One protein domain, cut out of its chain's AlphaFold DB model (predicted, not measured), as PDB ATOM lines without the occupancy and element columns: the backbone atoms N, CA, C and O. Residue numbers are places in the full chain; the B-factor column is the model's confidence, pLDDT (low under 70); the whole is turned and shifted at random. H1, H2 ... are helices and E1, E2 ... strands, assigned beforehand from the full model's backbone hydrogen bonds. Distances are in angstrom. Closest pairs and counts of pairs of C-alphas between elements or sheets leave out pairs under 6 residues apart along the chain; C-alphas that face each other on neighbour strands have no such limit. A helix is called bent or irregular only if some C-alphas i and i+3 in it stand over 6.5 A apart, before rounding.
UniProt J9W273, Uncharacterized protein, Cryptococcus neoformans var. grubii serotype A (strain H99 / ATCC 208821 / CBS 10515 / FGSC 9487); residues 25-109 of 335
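This is residues 25 to 109 of the 335 residues of an uncharacterized protein of Cryptococcus neoformans var. grubii serotype A (strain H99 / ATCC 208821 / CBS 10515 / FGSC 9487) (UniProt J9W273). A small antiparallel hairpin of two strands, E1 and E2, is the middle of this model, with the longest helix, H5, off to one side of it and the short helices H2, H3 and H4 around it. An arm at the start of the printed part, residues 25 to 33, sticks out far from the hairpin and holds most of H1, and a loop sticks out at residues 68 to 73. The printed part has 85 residues, with five named helices and two named strands in the order H1, H2, E1, E2, H3, H4, H5, and its class is mostly helix. It is only just loose, close to compact, with a radius of gyration of the C-alphas of 14.4 A and spans of 47 by 32 by 23 A.

E1 is residues 50 to 53, 10.3 A from first to last C-alpha, with C-alpha 50 at (210.863, 113.858, 303.310). E2 is residues 58 to 61, 10.5 A long. H3, residues 62 to 66, follows E2 with 0 residues between them. H2 is residues 43 to 46, and H4 is residues 85 to 89. H5, residues 95 to 108, is 20.2 A long and ends with C-alpha 108 at (206.708, 126.384, 305.497). H1, residues 29 to 35, is 10.6 A long and begins with C-alpha 29 at (226.349, 134.242, 286.577); it is irregular, with C-alphas 30 and 33 being 7.1 A apart.

E1 and E2 form a hairpin, antiparallel at 150 degrees between directions; N 51 and O 60, and N 53 and O 58, are each 2.9 A apart, within hydrogen-bond range. Residues 59 to 60 of E2 also pair, antiparallel, with residues 76 to 77. The closest C-alphas of E1 and H3 are those of Leu 50 and Ser 62, 5.5 A apart. Those of H2 and E1 are Leu 45 and Glu 51, 6.1 A. Those of E2 and H4 are Cys 61 and Pro 86, 7.7 A. H5 is apart from both strands. H2 and H5 are close but not clearly touching, with the closest C-alphas, of Glu 44 and Leu 105, 7.6 A apart. H4 and H5 are also close but not clearly touching, at 7.2 A between the C-alphas of His 87 and Ala 95. H1 is apart from each of the other named elements. In H3 every O i to N i+4 pair is within hydrogen-bond range, and in H5 9 of 10 are; H1 has 0 of 3 but 3 of 4 O i to N i+3 pairs, H4 has 0 of 1 but 2 of 2, and H2 is too short for an O i to N i+4 pair.

The two C-alphas farthest apart, of Val 29 and His 92, are 47.1 A apart. The printed part has no cut. The link from H3 to H4, 18 residues, is long. The mean pLDDT of the printed part is 80.9, and it is under 70 at residues 28 to 33, 36 to 38 and 66 to 75.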
ATOM      1  N   ILE A  25     214.282 129.679 283.805       84.94
ATOM      2  CA  ILE A  25     214.335 131.066 284.279       84.94
ATOM      3  C   ILE A  25     215.716 131.651 283.978       84.94
ATOM      4  O   ILE A  25     216.725 130.977 284.158       84.94
ATOM      5  N   MET A  26     215.780 132.889 283.485       82.00
ATOM      6  CA  MET A  26     217.060 133.575 283.275       82.00
ATOM      7  C   MET A  26     217.707 133.865 284.633       82.00
ATOM      8  O   MET A  26     217.071 134.511 285.459       82.00
ATOM      9  N   ALA A  27     218.954 133.433 284.825       76.12
ATOM     10  CA  ALA A  27     219.734 133.688 286.037       76.12
ATOM     11  C   ALA A  27     221.086 134.329 285.685       76.12
ATOM     12  O   ALA A  27     221.714 133.994 284.672       76.12
ATOM     13  N   GLY A  28     221.545 135.268 286.510       69.12
ATOM     14  CA  GLY A  28     222.865 135.877 286.394       69.12
ATOM     15  C   GLY A  28     223.981 134.909 286.787       69.12
ATOM     16  O   GLY A  28     223.809 134.032 287.628       69.12
ATOM     17  N   VAL A  29     225.179 135.079 286.218       67.31
ATOM     18  CA  VAL A  29     226.349 134.242 286.577       67.31
ATOM     19  C   VAL A  29     226.727 134.404 288.058       67.31
ATOM     20  O   VAL A  29     227.214 133.464 288.679       67.31
ATOM     21  N   SER A  30     226.445 135.570 288.645       66.25
ATOM     22  CA  SER A  30     226.587 135.851 290.078       66.25
ATOM     23  C   SER A  30     225.693 134.991 290.978       66.25
ATOM     24  O   SER A  30     226.053 134.764 292.126       66.25
ATOM     25  N   GLU A  31     224.560 134.503 290.467       66.94
ATOM     26  CA  GLU A  31     223.607 133.660 291.207       66.94
ATOM     27  C   GLU A  31     223.995 132.173 291.156       66.94
ATOM     28  O   GLU A  31     223.396 131.353 291.843       66.94
ATOM     29  N   LEU A  32     225.007 131.787 290.365       65.88
ATOM     30  CA  LEU A  32     225.386 130.383 290.158       65.88
ATOM     31  C   LEU A  32     225.686 129.649 291.480       65.88
ATOM     32  O   LEU A  32     225.354 128.471 291.611       65.88
ATOM     33  N   SER A  33     226.265 130.346 292.465       67.38
ATOM     34  CA  SER A  33     226.532 129.834 293.818       67.38
ATOM     35  C   SER A  33     225.264 129.419 294.570       67.38
ATOM     36  O   SER A  33     225.301 128.440 295.312       67.38
ATOM     37  N   GLU A  34     224.133 130.091 294.340       72.69
ATOM     38  CA  GLU A  34     222.849 129.774 294.978       72.69
ATOM     39  C   GLU A  34     222.306 128.415 294.528       72.69
ATOM     40  O   GLU A  34     221.581 127.761 295.270       72.69
ATOM     41  N   TYR A  35     222.699 127.937 293.345       73.12
ATOM     42  CA  TYR A  35     222.257 126.646 292.819       73.12
ATOM     43  C   TYR A  35     223.135 125.464 293.272       73.12
ATOM     44  O   TYR A  35     222.735 124.314 293.076       73.12
ATOM     45  N   TYR A  36     224.275 125.705 293.939       67.06
ATOM     46  CA  TYR A  36     225.075 124.665 294.610       67.06
ATOM     47  C   TYR A  36     224.447 124.278 295.960       67.06
ATOM     48  O   TYR A  36     224.991 124.543 297.032       67.06
ATOM     49  N   VAL A  37     223.271 123.647 295.912       68.75
ATOM     50  CA  VAL A  37     222.464 123.339 297.101       68.75
ATOM     51  C   VAL A  37     222.448 121.870 297.500       68.75
ATOM     52  O   VAL A  37     222.416 120.953 296.678       68.75
ATOM     53  N   GLN A  38     222.388 121.667 298.814       69.62
ATOM     54  CA  GLN A  38     222.096 120.386 299.444       69.62
ATOM     55  C   GLN A  38     220.608 120.275 299.798       69.62
ATOM     56  O   GLN A  38     219.883 121.267 299.893       69.62
ATOM     57  N   TRP A  39     220.157 119.042 300.013       80.06
ATOM     58  CA  TRP A  39     218.798 118.755 300.453       80.06
ATOM     59  C   TRP A  39     218.627 119.134 301.924       80.06
ATOM     60  O   TRP A  39     219.353 118.647 302.791       80.06
ATOM     61  N   HIS A  40     217.659 119.999 302.202       84.38
ATOM     62  CA  HIS A  40     217.281 120.386 303.549       84.38
ATOM     63  C   HIS A  40     216.473 119.269 304.215       84.38
ATOM     64  O   HIS A  40     215.547 118.702 303.626       84.38
ATOM     65  N   SER A  41     216.813 118.988 305.468       82.56
ATOM     66  CA  SER A  41     216.120 118.039 306.328       82.56
ATOM     67  C   SER A  41     216.019 118.644 307.727       82.56
ATOM     68  O   SER A  41     216.937 119.329 308.182       82.56
ATOM     69  N   SER A  42     214.873 118.448 308.360       85.25
ATOM     70  CA  SER A  42     214.504 118.961 309.679       85.25
ATOM     71  C   SER A  42     213.600 117.931 310.345       85.25
ATOM     72  O   SER A  42     212.957 117.160 309.634       85.25
ATOM     73  N   ASP A  43     213.506 117.928 311.674       85.69
ATOM     74  CA  ASP A  43     212.752 116.930 312.449       85.69
ATOM     75  C   ASP A  43     211.324 116.698 311.905       85.69
ATOM     76  O   ASP A  43     210.827 115.576 311.861       85.69
ATOM     77  N   GLU A  44     210.675 117.762 311.422       87.62
ATOM     78  CA  GLU A  44     209.319 117.731 310.863       87.62
ATOM     79  C   GLU A  44     209.243 117.104 309.462       87.62
ATOM     80  O   GLU A  44     208.231 116.496 309.115       87.62
ATOM     81  N   LEU A  45     210.294 117.261 308.649       88.38
ATOM     82  CA  LEU A  45     210.436 116.597 307.351       88.38
ATOM     83  C   LEU A  45     210.860 115.133 307.539       88.38
ATOM     84  O   LEU A  45     210.309 114.247 306.884       88.38
ATOM     85  N   GLU A  46     211.782 114.863 308.467       87.06
ATOM     86  CA  GLU A  46     212.245 113.515 308.814       87.06
ATOM     87  C   GLU A  46     211.102 112.649 309.365       87.06
ATOM     88  O   GLU A  46     210.972 111.493 308.952       87.06
ATOM     89  N   ALA A  47     210.216 113.224 310.190       86.94
ATOM     90  CA  ALA A  47     209.012 112.572 310.714       86.94
ATOM     91  C   ALA A  47     208.026 112.093 309.631       86.94
ATOM     92  O   ALA A  47     207.215 111.208 309.899       86.94
ATOM     93  N   VAL A  48     208.097 112.646 308.411       89.31
ATOM     94  CA  VAL A  48     207.334 112.171 307.242       89.31
ATOM     95  C   VAL A  48     208.213 111.585 306.127       89.31
ATOM     96  O   VAL A  48     207.758 111.401 304.998       89.31
ATOM     97  N   HIS A  49     209.477 111.276 306.435       89.50
ATOM     98  CA  HIS A  49     210.478 110.728 305.512       89.50
ATOM     99  C   HIS A  49     210.721 111.573 304.247       89.50
ATOM    100  O   HIS A  49     211.005 111.044 303.167       89.50
ATOM    101  N   LEU A  50     210.622 112.896 304.379       90.25
ATOM    102  CA  LEU A  50     210.863 113.858 303.310       90.25
ATOM    103  C   LEU A  50     212.193 114.599 303.479       90.25
ATOM    104  O   LEU A  50     212.711 114.794 304.574       90.25
ATOM    105  N   GLU A  51     212.714 115.069 302.354       90.12
ATOM    106  CA  GLU A  51     213.757 116.088 302.266       90.12
ATOM    107  C   GLU A  51     213.333 117.111 301.205       90.12
ATOM    108  O   GLU A  51     212.640 116.769 300.242       90.12
ATOM    109  N   TYR A  52     213.735 118.368 301.370       91.62
ATOM    110  CA  TYR A  52     213.273 119.494 300.556       91.62
ATOM    111  C   TYR A  52     214.455 120.242 299.930       91.62
ATOM    112  O   TYR A  52     215.462 120.466 300.592       91.62
ATOM    113  N   LEU A  53     214.354 120.640 298.661       90.00
ATOM    114  CA  LEU A  53     215.384 121.415 297.963       90.00
ATOM    115  C   LEU A  53     214.882 122.854 297.760       90.00
ATOM    116  O   LEU A  53     214.055 123.067 296.869       90.00
ATOM    117  N   PRO A  54     215.347 123.841 298.558       87.19
ATOM    118  CA  PRO A  54     214.705 125.155 298.624       87.19
ATOM    119  C   PRO A  54     214.641 125.903 297.297       87.19
ATOM    120  O   PRO A  54     213.571 126.357 296.917       87.19
ATOM    121  N   VAL A  55     215.759 125.961 296.573       87.00
ATOM    122  CA  VAL A  55     215.921 126.764 295.348       87.00
ATOM    123  C   VAL A  55     215.021 126.299 294.200       87.00
ATOM    124  O   VAL A  55     214.584 127.102 293.384       87.00
ATOM    125  N   TYR A  56     214.696 125.007 294.159       88.31
ATOM    126  CA  TYR A  56     213.835 124.420 293.130       88.31
ATOM    127  C   TYR A  56     212.422 124.113 293.643       88.31
ATOM    128  O   TYR A  56     211.578 123.659 292.872       88.31
ATOM    129  N   HIS A  57     212.153 124.335 294.935       92.00
ATOM    130  CA  HIS A  57     210.869 124.063 295.578       92.00
ATOM    131  C   HIS A  57     210.322 122.649 295.276       92.00
ATOM    132  O   HIS A  57     209.184 122.465 294.820       92.00
ATOM    133  N   VAL A  58     211.164 121.630 295.495       91.44
ATOM    134  CA  VAL A  58     210.837 120.206 295.295       91.44
ATOM    135  C   VAL A  58     211.114 119.374 296.541       91.44
ATOM    136  O   VAL A  58     212.037 119.654 297.303       91.44
ATOM    137  N   PHE A  59     210.341 118.303 296.708       91.69
ATOM    138  CA  PHE A  59     210.520 117.309 297.765       91.69
ATOM    139  C   PHE A  59     211.031 115.993 297.190       91.69
ATOM    140  O   PHE A  59     210.653 115.617 296.079       91.69
ATOM    141  N   ARG A  60     211.807 115.248 297.978       88.69
ATOM    142  CA  ARG A  60     212.122 113.835 297.739       88.69
ATOM    143  C   ARG A  60     211.839 112.984 298.965       88.69
ATOM    144  O   ARG A  60     211.855 113.490 300.082       88.69
ATOM    145  N   CYS A  61     211.595 111.696 298.750       86.75
ATOM    146  CA  CYS A  61     211.506 110.734 299.843       86.75
ATOM    147  C   CYS A  61     212.908 110.245 300.226       86.75
ATOM    148  O   CYS A  61     213.618 109.715 299.368       86.75
ATOM    149  N   SER A  62     213.280 110.379 301.502       83.81
ATOM    150  CA  SER A  62     214.580 109.945 302.034       83.81
ATOM    151  C   SER A  62     214.761 108.421 301.985       83.81
ATOM    152  O   SER A  62     215.866 107.929 301.731       83.81
ATOM    153  N   ILE A  63     213.670 107.662 302.147       82.00
ATOM    154  CA  ILE A  63     213.655 106.199 302.008       82.00
ATOM    155  C   ILE A  63     213.880 105.811 300.543       82.00
ATOM    156  O   ILE A  63     214.807 105.059 300.237       82.00
ATOM    157  N   CYS A  64     213.089 106.355 299.611       80.44
ATOM    158  CA  CYS A  64     213.216 106.004 298.194       80.44
ATOM    159  C   CYS A  64     214.548 106.462 297.584       80.44
ATOM    160  O   CYS A  64     215.117 105.713 296.796       80.44
ATOM    161  N   SER A  65     215.092 107.627 297.970       74.75
ATOM    162  CA  SER A  65     216.430 108.056 297.524       74.75
ATOM    163  C   SER A  65     217.554 107.143 298.002       74.75
ATOM    164  O   SER A  65     218.586 107.058 297.341       74.75
ATOM    165  N   SER A  66     217.369 106.467 299.138       68.56
ATOM    166  CA  SER A  66     218.366 105.547 299.695       68.56
ATOM    167  C   SER A  66     218.297 104.149 299.064       68.56
ATOM    168  O   SER A  66     219.261 103.387 299.147       68.56
ATOM    169  N   ASN A  67     217.185 103.794 298.405       64.06
ATOM    170  CA  ASN A  67     217.000 102.470 297.822       64.06
ATOM    171  C   ASN A  67     217.613 102.355 296.411       64.06
ATOM    172  O   ASN A  67     217.006 102.733 295.404       64.06
ATOM    173  N   LYS A  68     218.801 101.739 296.350       53.22
ATOM    174  CA  LYS A  68     219.581 101.477 295.125       53.22
ATOM    175  C   LYS A  68     218.868 100.598 294.084       53.22
ATOM    176  O   LYS A  68     219.276 100.599 292.926       53.22
ATOM    177  N   GLU A  69     217.822  99.856 294.456       45.28
ATOM    178  CA  GLU A  69     217.073  98.997 293.524       45.28
ATOM    179  C   GLU A  69     216.048  99.764 292.676       45.28
ATOM    180  O   GLU A  69     215.560  99.242 291.669       45.28
ATOM    181  N   SER A  70     215.747 101.019 293.031       46.91
ATOM    182  CA  SER A  70     214.799 101.861 292.299       46.91
ATOM    183  C   SER A  70     215.372 102.333 290.951       46.91
ATOM    184  O   SER A  70     215.800 103.469 290.767       46.91
ATOM    185  N   ARG A  71     215.342 101.447 289.946       42.94
ATOM    186  CA  ARG A  71     215.607 101.774 288.531       42.94
ATOM    187  C   ARG A  71     214.451 102.587 287.927       42.94
ATOM    188  O   ARG A  71     213.785 102.144 286.995       42.94
ATOM    189  N   GLY A  72     214.210 103.776 288.466       45.53
ATOM    190  CA  GLY A  72     213.185 104.710 288.019       45.53
ATOM    191  C   GLY A  72     213.679 106.141 288.156       45.53
ATOM    192  O   GLY A  72     214.444 106.461 289.062       45.53
ATOM    193  N   THR A  73     213.252 107.014 287.244       47.34
ATOM    194  CA  THR A  73     213.613 108.430 287.317       47.34
ATOM    195  C   THR A  73     213.110 109.037 288.617       47.34
ATOM    196  O   THR A  73     211.906 109.004 288.865       47.34
ATOM    197  N   SER A  74     214.054 109.644 289.341       56.53
ATOM    198  CA  SER A  74     213.914 110.515 290.512       56.53
ATOM    199  C   SER A  74     213.338 109.931 291.803       56.53
ATOM    200  O   SER A  74     212.222 109.428 291.851       56.53
ATOM    201  N   SER A  75     214.047 110.211 292.895       66.19
ATOM    202  CA  SER A  75     213.536 110.149 294.267       66.19
ATOM    203  C   SER A  75     212.558 111.280 294.620       66.19
ATOM    204  O   SER A  75     211.933 111.237 295.684       66.19
ATOM    205  N   CYS A  76     212.431 112.306 293.768       85.50
ATOM    206  CA  CYS A  76     211.523 113.421 294.007       85.50
ATOM    207  C   CYS A  76     210.063 113.029 293.792       85.50
ATOM    208  O   CYS A  76     209.712 112.286 292.877       85.50
ATOM    209  N   ILE A  77     209.198 113.598 294.622       86.44
ATOM    210  CA  ILE A  77     207.766 113.332 294.604       86.44
ATOM    211  C   ILE A  77     207.087 114.463 293.831       86.44
ATOM    212  O   ILE A  77     207.316 115.643 294.106       86.44
ATOM    213  N   THR A  78     206.232 114.120 292.868       86.62
ATOM    214  CA  THR A  78     205.441 115.133 292.158       86.62
ATOM    215  C   THR A  78     204.448 115.798 293.126       86.62
ATOM    216  O   THR A  78     203.901 115.111 293.993       86.62
ATOM    217  N   PRO A  79     204.117 117.095 292.957       86.69
ATOM    218  CA  PRO A  79     203.134 117.784 293.801       86.69
ATOM    219  C   PRO A  79     201.813 117.016 293.994       86.69
ATOM    220  O   PRO A  79     201.251 116.994 295.084       86.69
ATOM    221  N   LYS A  80     201.350 116.312 292.950       85.31
ATOM    222  CA  LYS A  80     200.109 115.516 292.960       85.31
ATOM    223  C   LYS A  80     200.150 114.285 293.871       85.31
ATOM    224  O   LYS A  80     199.095 113.836 294.304       85.31
ATOM    225  N   HIS A  81     201.330 113.725 294.136       86.69
ATOM    226  CA  HIS A  81     201.497 112.529 294.970       86.69
ATOM    227  C   HIS A  81     202.037 112.849 296.369       86.69
ATOM    228  O   HIS A  81     202.159 111.951 297.196       86.69
ATOM    229  N   LEU A  82     202.348 114.112 296.664       87.31
ATOM    230  CA  LEU A  82     203.028 114.492 297.903       87.31
ATOM    231  C   LEU A  82     202.190 114.252 299.172       87.31
ATOM    232  O   LEU A  82     202.756 113.990 300.225       87.31
ATOM    233  N   HIS A  83     200.859 114.254 299.067       84.88
ATOM    234  CA  HIS A  83     199.960 113.902 300.176       84.88
ATOM    235  C   HIS A  83     199.773 112.388 300.380       84.88
ATOM    236  O   HIS A  83     199.399 111.967 301.471       84.88
ATOM    237  N   SER A  84     200.010 111.562 299.354       86.81
ATOM    238  CA  SER A  84     199.747 110.114 299.397       86.81
ATOM    239  C   SER A  84     201.011 109.258 299.481       86.81
ATOM    240  O   SER A  84     200.967 108.175 300.058       86.81
ATOM    241  N   HIS A  85     202.142 109.728 298.953       88.75
ATOM    242  CA  HIS A  85     203.403 108.993 298.979       88.75
ATOM    243  C   HIS A  85     203.963 108.784 300.401       88.75
ATOM    244  O   HIS A  85     204.313 107.646 300.703       88.75
ATOM    245  N   PRO A  86     204.001 109.781 301.313       87.94
ATOM    246  CA  PRO A  86     204.487 109.551 302.678       87.94
ATOM    247  C   PRO A  86     203.653 108.510 303.440       87.94
ATOM    248  O   PRO A  86     204.202 107.741 304.221       87.94
ATOM    249  N   HIS A  87     202.348 108.410 303.148       87.44
ATOM    250  CA  HIS A  87     201.445 107.413 303.748       87.44
ATOM    251  C   HIS A  87     201.891 105.967 303.459       87.44
ATOM    252  O   HIS A  87     201.745 105.092 304.307       87.44
ATOM    253  N   GLN A  88     202.530 105.722 302.307       86.75
ATOM    254  CA  GLN A  88     203.067 104.403 301.941       86.75
ATOM    255  C   GLN A  88     204.203 103.943 302.869       86.75
ATOM    256  O   GLN A  88     204.387 102.743 303.054       86.75
ATOM    257  N   HIS A  89     204.935 104.889 303.463       85.69
ATOM    258  CA  HIS A  89     206.023 104.627 304.412       85.69
ATOM    259  C   HIS A  89     205.584 104.780 305.875       85.69
ATOM    260  O   HIS A  89     206.304 104.368 306.779       85.69
ATOM    261  N   LEU A  90     204.392 105.338 306.112       87.19
ATOM    262  CA  LEU A  90     203.821 105.623 307.432       87.19
ATOM    263  C   LEU A  90     202.442 104.954 307.601       87.19
ATOM    264  O   LEU A  90     201.474 105.634 307.951       87.19
ATOM    265  N   PRO A  91     202.311 103.625 307.401       84.44
ATOM    266  CA  PRO A  91     201.015 102.936 307.429       84.44
ATOM    267  C   PRO A  91     200.318 102.985 308.800       84.44
ATOM    268  O   PRO A  91     199.133 102.679 308.904       84.44
ATOM    269  N   HIS A  92     201.050 103.354 309.856       87.00
ATOM    270  CA  HIS A  92     200.540 103.511 311.217       87.00
ATOM    271  C   HIS A  92     199.932 104.897 311.492       87.00
ATOM    272  O   HIS A  92     199.194 105.039 312.464       87.00
ATOM    273  N   MET A  93     200.220 105.908 310.663       88.12
ATOM    274  CA  MET A  93     199.678 107.261 310.817       88.12
ATOM    275  C   MET A  93     198.304 107.366 310.145       88.12
ATOM    276  O   MET A  93     198.107 106.932 309.004       88.12
ATOM    277  N   ALA A  94     197.331 107.976 310.825       88.81
ATOM    278  CA  ALA A  94     196.008 108.162 310.241       88.81
ATOM    279  C   ALA A  94     196.075 109.120 309.036       88.81
ATOM    280  O   ALA A  94     196.770 110.134 309.068       88.81
ATOM    281  N   ALA A  95     195.320 108.846 307.966       86.38
ATOM    282  CA  ALA A  95     195.342 109.690 306.763       86.38
ATOM    283  C   ALA A  95     194.959 111.160 307.045       86.38
ATOM    284  O   ALA A  95     195.497 112.075 306.426       86.38
ATOM    285  N   THR A  96     194.068 111.395 308.012       88.25
ATOM    286  CA  THR A  96     193.673 112.731 308.487       88.25
ATOM    287  C   THR A  96     194.784 113.445 309.260       88.25
ATOM    288  O   THR A  96     194.952 114.653 309.108       88.25
ATOM    289  N   GLU A  97     195.558 112.707 310.055       90.12
ATOM    290  CA  GLU A  97     196.713 113.211 310.801       90.12
ATOM    291  C   GLU A  97     197.843 113.600 309.842       90.12
ATOM    292  O   GLU A  97     198.294 114.746 309.858       90.12
ATOM    293  N   LEU A  98     198.207 112.702 308.917       88.25
ATOM    294  CA  LEU A  98     199.197 112.995 307.880       88.25
ATOM    295  C   LEU A  98     198.774 114.201 307.031       88.25
ATOM    296  O   LEU A  98     199.598 115.064 306.739       88.25
ATOM    297  N   GLN A  99     197.491 114.314 306.671       89.25
ATOM    298  CA  GLN A  99     196.992 115.467 305.920       89.25
ATOM    299  C   GLN A  99     197.193 116.787 306.684       89.25
ATOM    300  O   GLN A  99     197.561 117.793 306.069       89.25
ATOM    301  N   ALA A 100     197.003 116.800 308.006       89.88
ATOM    302  CA  ALA A 100     197.248 117.975 308.843       89.88
ATOM    303  C   ALA A 100     198.749 118.315 308.933       89.88
ATOM    304  O   ALA A 100     199.125 119.477 308.749       89.88
ATOM    305  N   VAL A 101     199.613 117.311 309.132       90.75
ATOM    306  CA  VAL A 101     201.082 117.474 309.137       90.75
ATOM    307  C   VAL A 101     201.570 118.029 307.796       90.75
ATOM    308  O   VAL A 101     202.225 119.071 307.759       90.75
ATOM    309  N   MET A 102     201.169 117.411 306.682       91.00
ATOM    310  CA  MET A 102     201.535 117.840 305.329       91.00
ATOM    311  C   MET A 102     201.040 119.255 305.009       91.00
ATOM    312  O   MET A 102     201.768 120.029 304.393       91.00
ATOM    313  N   THR A 103     199.848 119.643 305.469       90.75
ATOM    314  CA  THR A 103     199.339 121.018 305.294       90.75
ATOM    315  C   THR A 103     200.220 122.043 306.024       90.75
ATOM    316  O   THR A 103     200.548 123.093 305.468       90.75
ATOM    317  N   ASN A 104     200.672 121.729 307.242       90.56
ATOM    318  CA  ASN A 104     201.582 122.588 308.009       90.56
ATOM    319  C   ASN A 104     203.008 122.637 307.436       90.56
ATOM    320  O   ASN A 104     203.661 123.682 307.525       90.56
ATOM    321  N   LEU A 105     203.486 121.536 306.847       92.00
ATOM    322  CA  LEU A 105     204.764 121.481 306.135       92.00
ATOM    323  C   LEU A 105     204.728 122.326 304.861       92.00
ATOM    324  O   LEU A 105     205.589 123.181 304.689       92.00
ATOM    325  N   LEU A 106     203.705 122.175 304.016       91.12
ATOM    326  CA  LEU A 106     203.579 122.917 302.753       91.12
ATOM    327  C   LEU A 106     203.429 124.435 302.936       91.12
ATOM    328  O   LEU A 106     203.786 125.201 302.044       91.12
ATOM    329  N   ARG A 107     202.960 124.888 304.106       90.25
ATOM    330  CA  ARG A 107     202.960 126.312 304.481       90.25
ATOM    331  C   ARG A 107     204.371 126.865 304.746       90.25
ATOM    332  O   ARG A 107     204.582 128.064 304.599       90.25
ATOM    333  N   ARG A 108     205.313 126.018 305.173       92.06
ATOM    334  CA  ARG A 108     206.708 126.384 305.497       92.06
ATOM    335  C   ARG A 108     207.687 126.079 304.364       92.06
ATOM    336  O   ARG A 108     208.652 126.809 304.177       92.06
ATOM    337  N   TYR A 109     207.398 125.035 303.599       93.38
ATOM    338  CA  TYR A 109     208.179 124.539 302.475       93.38
ATOM    339  C   TYR A 109     207.298 124.595 301.212       93.38
ATOM    340  O   TYR A 109     206.673 123.593 300.849       93.38
TER     341      TYR A 109